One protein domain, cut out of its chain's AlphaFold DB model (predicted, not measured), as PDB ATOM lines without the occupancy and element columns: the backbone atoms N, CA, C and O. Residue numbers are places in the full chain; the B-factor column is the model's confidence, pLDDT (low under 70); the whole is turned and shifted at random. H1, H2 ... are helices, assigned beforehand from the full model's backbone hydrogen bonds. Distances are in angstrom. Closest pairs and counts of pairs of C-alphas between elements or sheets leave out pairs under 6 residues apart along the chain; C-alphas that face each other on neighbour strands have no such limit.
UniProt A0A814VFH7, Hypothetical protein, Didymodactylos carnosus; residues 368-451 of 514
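Overview. This is residues 368 to 451 of the 514 residues of the protein "Hypothetical protein" of Didymodactylos carnosus (UniProt A0A814VFH7). Three long helices, H1, H2 and H3, lie side by side in a slender up-and-down bundle, each running against the one before it. Their centres make a triangle, and a short last stretch, residues 448 to 451, follows H3 at one end of the rod. The printed part has 84 residues with three named helices in the order H1, H2, H3 and no named strand, and its class is all helix. It is only just compact, close to loose, with a radius of gyration of the C-alphas of 14.0 A and spans of 45 by 18 by 16 A.

Along the chain. H1, residues 368 to 391, begins at C-alpha 368 (118.564, 140.973, 167.248) and is 34.7 A long from first to last C-alpha. H3, residues 424 to 447, is 35.2 A long and ends at C-alpha 447 (99.723, 109.064, 168.917). H2, residues 400 to 417, is 25.9 A long.

Arrangement. H1 and H3 touch, closest at the C-alphas of Val 389 and Leu 444, 5.8 A apart, and run the same way at a shallow tilt of 13 degrees. H1 and H2 form a helical hairpin, opposite ways at a shallow tilt of 20 degrees; their closest C-alphas, Ile 378 and Leu 412, are 6.5 A apart. H2 and H3 form another, at 14 degrees, with the C-alphas of Met 413 and Ile 434 closest at 5.9 A. In H1, H2 and H3 every O i to N i+4 pair is within hydrogen-bond range.

Size, cuts and confidence. The C-alphas farthest apart, of Gln 369 and Tyr 451, are 47.2 A apart. The printed part has no cut, both links are short, and no printed residue is under 70 in pLDDT.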
ATOM      1  N   ASN A 368     119.836 141.203 166.572       95.50
ATOM      2  CA  ASN A 368     118.564 140.973 167.248       95.50
ATOM      3  C   ASN A 368     117.387 140.953 166.272       95.50
ATOM      4  O   ASN A 368     116.508 140.108 166.402       95.50
ATOM      5  N   GLN A 369     117.394 141.826 165.260       95.62
ATOM      6  CA  GLN A 369     116.347 141.840 164.241       95.62
ATOM      7  C   GLN A 369     116.360 140.542 163.425       95.62
ATOM      8  O   GLN A 369     115.310 139.951 163.185       95.62
ATOM      9  N   ILE A 370     117.556 140.059 163.066       96.19
ATOM     10  CA  ILE A 370     117.725 138.771 162.376       96.19
ATOM     11  C   ILE A 370     117.233 137.615 163.258       96.19
ATOM     12  O   ILE A 370     116.602 136.684 162.764       96.19
ATOM     13  N   ALA A 371     117.514 137.649 164.562       97.12
ATOM     14  CA  ALA A 371     117.067 136.610 165.486       97.12
ATOM     15  C   ALA A 371     115.538 136.573 165.635       97.12
ATOM     16  O   ALA A 371     114.964 135.486 165.662       97.12
ATOM     17  N   ILE A 372     114.881 137.737 165.676       97.25
ATOM     18  CA  ILE A 372     113.415 137.835 165.700       97.25
ATOM     19  C   ILE A 372     112.824 137.252 164.413       97.25
ATOM     20  O   ILE A 372     111.947 136.399 164.480       97.25
ATOM     21  N   GLU A 373     113.354 137.631 163.246       97.56
ATOM     22  CA  GLU A 373     112.905 137.094 161.955       97.56
ATOM     23  C   GLU A 373     113.050 135.562 161.889       97.56
ATOM     24  O   GLU A 373     112.147 134.855 161.435       97.56
ATOM     25  N   LYS A 374     114.164 135.026 162.407       97.88
ATOM     26  CA  LYS A 374     114.375 133.577 162.513       97.88
ATOM     27  C   LYS A 374     113.370 132.906 163.449       97.88
ATOM     28  O   LYS A 374     112.867 131.842 163.097       97.88
ATOM     29  N   LEU A 375     113.066 133.498 164.606       97.81
ATOM     30  CA  LEU A 375     112.067 132.958 165.536       97.81
ATOM     31  C   LEU A 375     110.664 132.940 164.928       97.81
ATOM     32  O   LEU A 375     109.977 131.933 165.064       97.81
ATOM     33  N   GLU A 376     110.261 133.992 164.215       98.12
ATOM     34  CA  GLU A 376     108.962 134.022 163.528       98.12
ATOM     35  C   GLU A 376     108.884 132.956 162.423       98.12
ATOM     36  O   GLU A 376     107.882 132.258 162.291       98.12
ATOM     37  N   ASN A 377     109.971 132.733 161.679       98.31
ATOM     38  CA  ASN A 377     110.027 131.640 160.705       98.31
ATOM     39  C   ASN A 377     109.915 130.262 161.389       98.31
ATOM     40  O   ASN A 377     109.161 129.394 160.944       98.31
ATOM     41  N   ILE A 378     110.622 130.055 162.505       98.19
ATOM     42  CA  ILE A 378     110.509 128.824 163.303       98.19
ATOM     43  C   ILE A 378     109.072 128.632 163.805       98.19
ATOM     44  O   ILE A 378     108.562 127.519 163.707       98.19
ATOM     45  N   LYS A 379     108.403 129.697 164.263       98.19
ATOM     46  CA  LYS A 379     107.004 129.674 164.714       98.19
ATOM     47  C   LYS A 379     106.060 129.175 163.620       98.19
ATOM     48  O   LYS A 379     105.254 128.284 163.879       98.19
ATOM     49  N   THR A 380     106.195 129.689 162.398       98.44
ATOM     50  CA  THR A 380     105.396 129.241 161.246       98.44
ATOM     51  C   THR A 380     105.646 127.767 160.928       98.44
ATOM     52  O   THR A 380     104.699 126.990 160.831       98.44
ATOM     53  N   ASN A 381     106.916 127.345 160.863       98.31
ATOM     54  CA  ASN A 381     107.253 125.938 160.620       98.31
ATOM     55  C   ASN A 381     106.723 125.011 161.727       98.31
ATOM     56  O   ASN A 381     106.342 123.874 161.455       98.31
ATOM     57  N   LEU A 382     106.709 125.481 162.976       98.31
ATOM     58  CA  LEU A 382     106.188 124.725 164.109       98.31
ATOM     59  C   LEU A 382     104.663 124.575 164.044       98.31
ATOM     60  O   LEU A 382     104.154 123.499 164.350       98.31
ATOM     61  N   ALA A 383     103.940 125.614 163.618       98.31
ATOM     62  CA  ALA A 383     102.497 125.539 163.403       98.31
ATOM     63  C   ALA A 383     102.148 124.501 162.320       98.31
ATOM     64  O   ALA A 383     101.285 123.644 162.536       98.31
ATOM     65  N   ASP A 384     102.881 124.511 161.204       98.44
ATOM     66  CA  ASP A 384     102.735 123.516 160.138       98.44
ATOM     67  C   ASP A 384     103.055 122.099 160.632       98.44
ATOM     68  O   ASP A 384     102.318 121.150 160.346       98.44
ATOM     69  N   LEU A 385     104.130 121.944 161.409       98.44
ATOM     70  CA  LEU A 385     104.514 120.661 161.991       98.44
ATOM     71  C   LEU A 385     103.449 120.141 162.963       98.44
ATOM     72  O   LEU A 385     103.063 118.979 162.869       98.44
ATOM     73  N   SER A 386     102.926 120.995 163.850       98.44
ATOM     74  CA  SER A 386     101.853 120.632 164.781       98.44
ATOM     75  C   SER A 386     100.625 120.116 164.035       98.44
ATOM     76  O   SER A 386     100.073 119.082 164.410       98.44
ATOM     77  N   LYS A 387     100.230 120.779 162.942       98.44
ATOM     78  CA  LYS A 387      99.116 120.330 162.099       98.44
ATOM     79  C   LYS A 387      99.380 118.954 161.480       98.44
ATOM     80  O   LYS A 387      98.508 118.091 161.506       98.44
ATOM     81  N   ARG A 388     100.590 118.707 160.968       98.44
ATOM     82  CA  ARG A 388     100.961 117.387 160.421       98.44
ATOM     83  C   ARG A 388     100.976 116.298 161.491       98.44
ATOM     84  O   ARG A 388     100.565 115.175 161.214       98.44
ATOM     85  N   VAL A 389     101.412 116.622 162.709       98.31
ATOM     86  CA  VAL A 389     101.320 115.711 163.858       98.31
ATOM     87  C   VAL A 389      99.855 115.429 164.196       98.31
ATOM     88  O   VAL A 389      99.506 114.281 164.447       98.31
ATOM     89  N   ASP A 390      98.963 116.417 164.131       98.12
ATOM     90  CA  ASP A 390      97.522 116.209 164.322       98.12
ATOM     91  C   ASP A 390      96.892 115.296 163.271       98.12
ATOM     92  O   ASP A 390      96.069 114.437 163.600       98.12
ATOM     93  N   GLU A 391      97.336 115.414 162.027       98.25
ATOM     94  CA  GLU A 391      96.895 114.583 160.908       98.25
ATOM     95  C   GLU A 391      97.582 113.205 160.865       98.25
ATOM     96  O   GLU A 391      97.128 112.313 160.146       98.25
ATOM     97  N   PHE A 392      98.640 112.992 161.656       98.25
ATOM     98  CA  PHE A 392      99.359 111.723 161.730       98.25
ATOM     99  C   PHE A 392      98.443 110.603 162.251       98.25
ATOM    100  O   PHE A 392      97.848 110.717 163.329       98.25
ATOM    101  N   LYS A 393      98.344 109.517 161.473       97.06
ATOM    102  CA  LYS A 393      97.546 108.305 161.759       97.06
ATOM    103  C   LYS A 393      98.403 107.041 161.893       97.06
ATOM    104  O   LYS A 393      97.874 105.936 161.799       97.06
ATOM    105  N   GLY A 394      99.715 107.200 162.036       95.56
ATOM    106  CA  GLY A 394     100.610 106.063 162.163       95.56
ATOM    107  C   GLY A 394     100.482 105.359 163.505       95.56
ATOM    108  O   GLY A 394     100.056 105.936 164.502       95.56
ATOM    109  N   THR A 395     100.851 104.087 163.511       95.56
ATOM    110  CA  THR A 395     100.712 103.157 164.640       95.56
ATOM    111  C   THR A 395     102.049 102.748 165.243       95.56
ATOM    112  O   THR A 395     102.081 102.188 166.335       95.56
ATOM    113  N   THR A 396     103.165 103.005 164.560       96.31
ATOM    114  CA  THR A 396     104.494 102.604 165.036       96.31
ATOM    115  C   THR A 396     105.528 103.709 164.848       96.31
ATOM    116  O   THR A 396     105.440 104.511 163.918       96.31
ATOM    117  N   ARG A 397     106.559 103.716 165.707       96.38
ATOM    118  CA  ARG A 397     107.734 104.600 165.564       96.38
ATOM    119  C   ARG A 397     108.560 104.298 164.312       96.38
ATOM    120  O   ARG A 397     109.371 105.117 163.889       96.38
ATOM    121  N   ASP A 398     108.390 103.116 163.727       95.19
ATOM    122  CA  ASP A 398     109.160 102.712 162.555       95.19
ATOM    123  C   ASP A 398     108.647 103.295 161.248       95.19
ATOM    124  O   ASP A 398     109.391 103.323 160.262       95.19
ATOM    125  N   GLU A 399     107.420 103.815 161.258       97.19
ATOM    126  CA  GLU A 399     106.829 104.457 160.101       97.19
ATOM    127  C   GLU A 399     107.656 105.657 159.646       97.19
ATOM    128  O   GLU A 399     108.047 106.531 160.423       97.19
ATOM    129  N   ARG A 400     107.889 105.714 158.332       97.69
ATOM    130  CA  ARG A 400     108.660 106.781 157.689       97.69
ATOM    131  C   ARG A 400     108.140 108.168 158.065       97.69
ATOM    132  O   ARG A 400     108.942 109.059 158.316       97.69
ATOM    133  N   LEU A 401     106.817 108.332 158.117       97.62
ATOM    134  CA  LEU A 401     106.194 109.609 158.446       97.62
ATOM    135  C   LEU A 401     106.455 110.019 159.903       97.62
ATOM    136  O   LEU A 401     106.717 111.189 160.147       97.62
ATOM    137  N   TYR A 402     106.458 109.081 160.859       98.12
ATOM    138  CA  TYR A 402     106.826 109.395 162.245       98.12
ATOM    139  C   TYR A 402     108.268 109.908 162.321       98.12
ATOM    140  O   TYR A 402     108.509 110.979 162.870       98.12
ATOM    141  N   LYS A 403     109.208 109.181 161.701       98.19
ATOM    142  CA  LYS A 403     110.632 109.556 161.664       98.19
ATOM    143  C   LYS A 403     110.841 110.924 161.014       98.19
ATOM    144  O   LYS A 403     111.643 111.711 161.498       98.19
ATOM    145  N   GLU A 404     110.101 111.223 159.949       98.44
ATOM    146  CA  GLU A 404     110.149 112.529 159.287       98.44
ATOM    147  C   GLU A 404     109.657 113.666 160.199       98.44
ATOM    148  O   GLU A 404     110.288 114.723 160.251       98.44
ATOM    149  N   LEU A 405     108.549 113.464 160.919       98.44
ATOM    150  CA  LEU A 405     108.000 114.465 161.838       98.44
ATOM    151  C   LEU A 405     108.919 114.695 163.047       98.44
ATOM    152  O   LEU A 405     109.155 115.845 163.419       98.44
ATOM    153  N   ASP A 406     109.481 113.623 163.610       98.38
ATOM    154  CA  ASP A 406     110.472 113.682 164.690       98.38
ATOM    155  C   ASP A 406     111.743 114.426 164.241       98.38
ATOM    156  O   ASP A 406     112.179 115.385 164.881       98.38
ATOM    157  N   GLU A 407     112.275 114.089 163.063       98.56
ATOM    158  CA  GLU A 407     113.438 114.771 162.491       98.56
ATOM    159  C   GLU A 407     113.162 116.268 162.246       98.56
ATOM    160  O   GLU A 407     114.024 117.114 162.511       98.56
ATOM    161  N   GLN A 408     111.966 116.628 161.762       98.50
ATOM    162  CA  GLN A 408     111.565 118.028 161.583       98.50
ATOM    163  C   GLN A 408     111.500 118.777 162.921       98.50
ATOM    164  O   GLN A 408     112.010 119.896 163.005       98.50
ATOM    165  N   ALA A 409     110.952 118.163 163.971       98.38
ATOM    166  CA  ALA A 409     110.922 118.753 165.307       98.38
ATOM    167  C   ALA A 409     112.338 118.992 165.857       98.38
ATOM    168  O   ALA A 409     112.655 120.099 166.301       98.38
ATOM    169  N   VAL A 410     113.225 117.996 165.755       98.38
ATOM    170  CA  VAL A 410     114.623 118.111 166.203       98.38
ATOM    171  C   VAL A 410     115.364 119.207 165.432       98.38
ATOM    172  O   VAL A 410     116.082 120.006 166.036       98.38
ATOM    173  N   LYS A 411     115.147 119.331 164.115       98.56
ATOM    174  CA  LYS A 411     115.714 120.429 163.309       98.56
ATOM    175  C   LYS A 411     115.263 121.806 163.800       98.56
ATOM    176  O   LYS A 411     116.080 122.725 163.830       98.56
ATOM    177  N   LEU A 412     113.994 121.973 164.182       98.38
ATOM    178  CA  LEU A 412     113.503 123.240 164.739       98.38
ATOM    179  C   LEU A 412     114.128 123.544 166.105       98.38
ATOM    180  O   LEU A 412     114.491 124.693 166.354       98.38
ATOM    181  N   MET A 413     114.318 122.528 166.950       98.12
ATOM    182  CA  MET A 413     114.993 122.678 168.243       98.12
ATOM    183  C   MET A 413     116.446 123.152 168.071       98.12
ATOM    184  O   MET A 413     116.843 124.132 168.696       98.12
ATOM    185  N   ILE A 414     117.200 122.547 167.143       98.19
ATOM    186  CA  ILE A 414     118.577 122.967 166.820       98.19
ATOM    187  C   ILE A 414     118.607 124.423 166.332       98.19
ATOM    188  O   ILE A 414     119.416 125.216 166.806       98.19
ATOM    189  N   ARG A 415     117.690 124.812 165.432       98.25
ATOM    190  CA  ARG A 415     117.592 126.203 164.943       98.25
ATOM    191  C   ARG A 415     117.270 127.206 166.053       98.25
ATOM    192  O   ARG A 415     117.722 128.346 165.976       98.25
ATOM    193  N   CYS A 416     116.493 126.808 167.062       97.81
ATOM    194  CA  CYS A 416     116.280 127.645 168.243       97.81
ATOM    195  C   CYS A 416     117.595 127.833 169.004       97.81
ATOM    196  O   CYS A 416     117.956 128.965 169.313       97.81
ATOM    197  N   ASP A 417     118.328 126.747 169.261       97.12
ATOM    198  CA  ASP A 417     119.581 126.770 170.026       97.12
ATOM    199  C   ASP A 417     120.703 127.573 169.352       97.12
ATOM    200  O   ASP A 417     121.534 128.152 170.049       97.12
ATOM    201  N   GLU A 418     120.702 127.702 168.022       97.81
ATOM    202  CA  GLU A 418     121.639 128.569 167.287       97.81
ATOM    203  C   GLU A 418     121.537 130.060 167.686       97.81
ATOM    204  O   GLU A 418     122.478 130.834 167.482       97.81
ATOM    205  N   LEU A 419     120.427 130.490 168.296       96.81
ATOM    206  CA  LEU A 419     120.193 131.867 168.746       96.81
ATOM    207  C   LEU A 419     120.770 132.109 170.156       96.81
ATOM    208  O   LEU A 419     120.032 132.342 171.117       96.81
ATOM    209  N   VAL A 420     122.097 132.020 170.314       92.88
ATOM    210  CA  VAL A 420     122.771 132.089 171.634       92.88
ATOM    211  C   VAL A 420     123.014 133.526 172.127       92.88
ATOM    212  O   VAL A 420     122.775 133.824 173.297       92.88
ATOM    213  N   ASN A 421     123.459 134.425 171.245       93.50
ATOM    214  CA  ASN A 421     123.970 135.760 171.604       93.50
ATOM    215  C   ASN A 421     122.949 136.873 171.329       93.50
ATOM    216  O   ASN A 421     123.196 137.775 170.531       93.50
ATOM    217  N   VAL A 422     121.778 136.778 171.950       95.62
ATOM    218  CA  VAL A 422     120.637 137.678 171.710       95.62
ATOM    219  C   VAL A 422     120.187 138.367 172.999       95.62
ATOM    220  O   VAL A 422     120.540 137.922 174.093       95.62
ATOM    221  N   ARG A 423     119.415 139.456 172.879       97.19
ATOM    222  CA  ARG A 423     118.777 140.136 174.024       97.19
ATOM    223  C   ARG A 423     117.918 139.170 174.853       97.19
ATOM    224  O   ARG A 423     117.403 138.187 174.325       97.19
ATOM    225  N   ASP A 424     117.741 139.460 176.141       97.31
ATOM    226  CA  ASP A 424     117.047 138.559 177.075       97.31
ATOM    227  C   ASP A 424     115.583 138.295 176.687       97.31
ATOM    228  O   ASP A 424     115.140 137.152 176.758       97.31
ATOM    229  N   GLU A 425     114.887 139.291 176.136       97.00
ATOM    230  CA  GLU A 425     113.543 139.136 175.552       97.00
ATOM    231  C   GLU A 425     113.503 138.043 174.466       97.00
ATOM    232  O   GLU A 425     112.576 137.238 174.382       97.00
ATOM    233  N   ILE A 426     114.544 137.970 173.631       96.94
ATOM    234  CA  ILE A 426     114.658 136.970 172.564       96.94
ATOM    235  C   ILE A 426     115.005 135.600 173.160       96.94
ATOM    236  O   ILE A 426     114.531 134.579 172.663       96.94
ATOM    237  N   LYS A 427     115.790 135.550 174.245       97.69
ATOM    238  CA  LYS A 427     116.071 134.292 174.960       97.69
ATOM    239  C   LYS A 427     114.805 133.696 175.571       97.69
ATOM    240  O   LYS A 427     114.651 132.476 175.547       97.69
ATOM    241  N   GLU A 428     113.913 134.531 176.095       97.31
ATOM    242  CA  GLU A 428     112.621 134.091 176.622       97.31
ATOM    243  C   GLU A 428     111.737 133.514 175.511       97.31
ATOM    244  O   GLU A 428     111.326 132.357 175.608       97.31
ATOM    245  N   LYS A 429     111.581 134.233 174.389       97.12
ATOM    246  CA  LYS A 429     110.868 133.718 173.205       97.12
ATOM    247  C   LYS A 429     111.476 132.422 172.661       97.12
ATOM    248  O   LYS A 429     110.760 131.502 172.277       97.12
ATOM    249  N   ARG A 430     112.809 132.307 172.650       97.69
ATOM    250  CA  ARG A 430     113.518 131.074 172.270       97.69
ATOM    251  C   ARG A 430     113.165 129.917 173.204       97.69
ATOM    252  O   ARG A 430     112.925 128.809 172.734       97.69
ATOM    253  N   LYS A 431     113.142 130.156 174.519       97.38
ATOM    254  CA  LYS A 431     112.783 129.147 175.526       97.38
ATOM    255  C   LYS A 431     111.346 128.663 175.336       97.38
ATOM    256  O   LYS A 431     111.119 127.457 175.351       97.38
ATOM    257  N   GLU A 432     110.412 129.581 175.120       97.19
ATOM    258  CA  GLU A 432     109.016 129.256 174.813       97.19
ATOM    259  C   GLU A 432     108.908 128.412 173.533       97.19
ATOM    260  O   GLU A 432     108.247 127.376 173.518       97.19
ATOM    261  N   MET A 433     109.633 128.785 172.474       98.06
ATOM    262  CA  MET A 433     109.640 128.025 171.223       98.06
ATOM    263  C   MET A 433     110.130 126.584 171.420       98.06
ATOM    264  O   MET A 433     109.521 125.648 170.906       98.06
ATOM    265  N   ILE A 434     111.189 126.387 172.213       97.75
ATOM    266  CA  ILE A 434     111.699 125.052 172.557       97.75
ATOM    267  C   ILE A 434     110.643 124.246 173.326       97.75
ATOM    268  O   ILE A 434     110.445 123.068 173.027       97.75
ATOM    269  N   GLN A 435     109.930 124.863 174.274       97.81
ATOM    270  CA  GLN A 435     108.839 124.202 175.002       97.81
ATOM    271  C   GLN A 435     107.704 123.775 174.061       97.81
ATOM    272  O   GLN A 435     107.209 122.653 174.165       97.81
ATOM    273  N   ASN A 436     107.346 124.617 173.089       97.56
ATOM    274  CA  ASN A 436     106.325 124.286 172.097       97.56
ATOM    275  C   ASN A 436     106.769 123.136 171.173       97.56
ATOM    276  O   ASN A 436     105.975 122.243 170.879       97.56
ATOM    277  N   VAL A 437     108.044 123.084 170.766       98.19
ATOM    278  CA  VAL A 437     108.598 121.939 170.015       98.19
ATOM    279  C   VAL A 437     108.527 120.649 170.842       98.19
ATOM    280  O   VAL A 437     108.087 119.616 170.339       98.19
ATOM    281  N   GLN A 438     108.903 120.702 172.124       97.69
ATOM    282  CA  GLN A 438     108.810 119.554 173.036       97.69
ATOM    283  C   GLN A 438     107.366 119.077 173.226       97.69
ATOM    284  O   GLN A 438     107.112 117.873 173.312       97.69
ATOM    285  N   HIS A 439     106.408 120.005 173.248       97.12
ATOM    286  CA  HIS A 439     104.991 119.671 173.286       97.12
ATOM    287  C   HIS A 439     104.553 118.912 172.027       97.12
ATOM    288  O   HIS A 439     103.894 117.880 172.138       97.12
ATOM    289  N   VAL A 440     104.971 119.362 170.839       98.12
ATOM    290  CA  VAL A 440     104.678 118.675 169.569       98.12
ATOM    291  C   VAL A 440     105.296 117.272 169.529       98.12
ATOM    292  O   VAL A 440     104.616 116.327 169.133       98.12
ATOM    293  N   LEU A 441     106.535 117.103 170.005       97.69
ATOM    294  CA  LEU A 441     107.174 115.786 170.138       97.69
ATOM    295  C   LEU A 441     106.406 114.866 171.088       97.69
ATOM    296  O   LEU A 441     106.139 113.714 170.758       97.69
ATOM    297  N   THR A 442     105.995 115.392 172.243       96.81
ATOM    298  CA  THR A 442     105.170 114.644 173.196       96.81
ATOM    299  C   THR A 442     103.866 114.224 172.524       96.81
ATOM    300  O   THR A 442     103.532 113.048 172.525       96.81
ATOM    301  N   LYS A 443     103.161 115.139 171.853       96.75
ATOM    302  CA  LYS A 443     101.922 114.839 171.121       96.75
ATOM    303  C   LYS A 443     102.104 113.742 170.067       96.75
ATOM    304  O   LYS A 443     101.238 112.880 169.929       96.75
ATOM    305  N   LEU A 444     103.225 113.758 169.347       97.31
ATOM    306  CA  LEU A 444     103.573 112.736 168.362       97.31
ATOM    307  C   LEU A 444     103.817 111.369 169.026       97.31
ATOM    308  O   LEU A 444     103.295 110.361 168.553       97.31
ATOM    309  N   GLU A 445     104.541 111.333 170.147       95.94
ATOM    310  CA  GLU A 445     104.752 110.127 170.963       95.94
ATOM    311  C   GLU A 445     103.430 109.531 171.472       95.94
ATOM    312  O   GLU A 445     103.257 108.313 171.463       95.94
ATOM    313  N   LEU A 446     102.475 110.379 171.869       95.44
ATOM    314  CA  LEU A 446     101.163 109.951 172.368       95.44
ATOM    315  C   LEU A 446     100.273 109.317 171.300       95.44
ATOM    316  O   LEU A 446      99.377 108.544 171.630       95.44
ATOM    317  N   LYS A 447     100.497 109.639 170.023       95.44
ATOM    318  CA  LYS A 447      99.723 109.064 168.917       95.44
ATOM    319  C   LYS A 447     100.097 107.622 168.608       95.44
ATOM    320  O   LYS A 447      99.305 106.931 167.974       95.44
ATOM    321  N   ILE A 448     101.261 107.158 169.053       95.19
ATOM    322  CA  ILE A 448     101.679 105.775 168.850       95.19
ATOM    323  C   ILE A 448     101.088 104.909 169.962       95.19
ATOM    324  O   ILE A 448     101.425 105.105 171.134       95.19
ATOM    325  N   PRO A 449     100.261 103.903 169.628       90.62
ATOM    326  CA  PRO A 449      99.808 102.921 170.596       90.62
ATOM    327  C   PRO A 449     101.016 102.199 171.194       90.62
ATOM    328  O   PRO A 449     101.689 101.400 170.543       90.62
ATOM    329  N   THR A 450     101.322 102.459 172.461       86.50
ATOM    330  CA  THR A 450     102.294 101.640 173.180       86.50
ATOM    331  C   THR A 450     101.659 100.286 173.475       86.50
ATOM    332  O   THR A 450     100.921 100.166 174.447       86.50
ATOM    333  N   TYR A 451     101.973  99.262 172.677       73.94
ATOM    334  CA  TYR A 451     101.532  97.864 172.847       73.94
ATOM    335  C   TYR A 451     102.055  97.171 174.128       73.94
ATOM    336  O   TYR A 451     102.076  95.943 174.220       73.94
TER     337      TYR A 451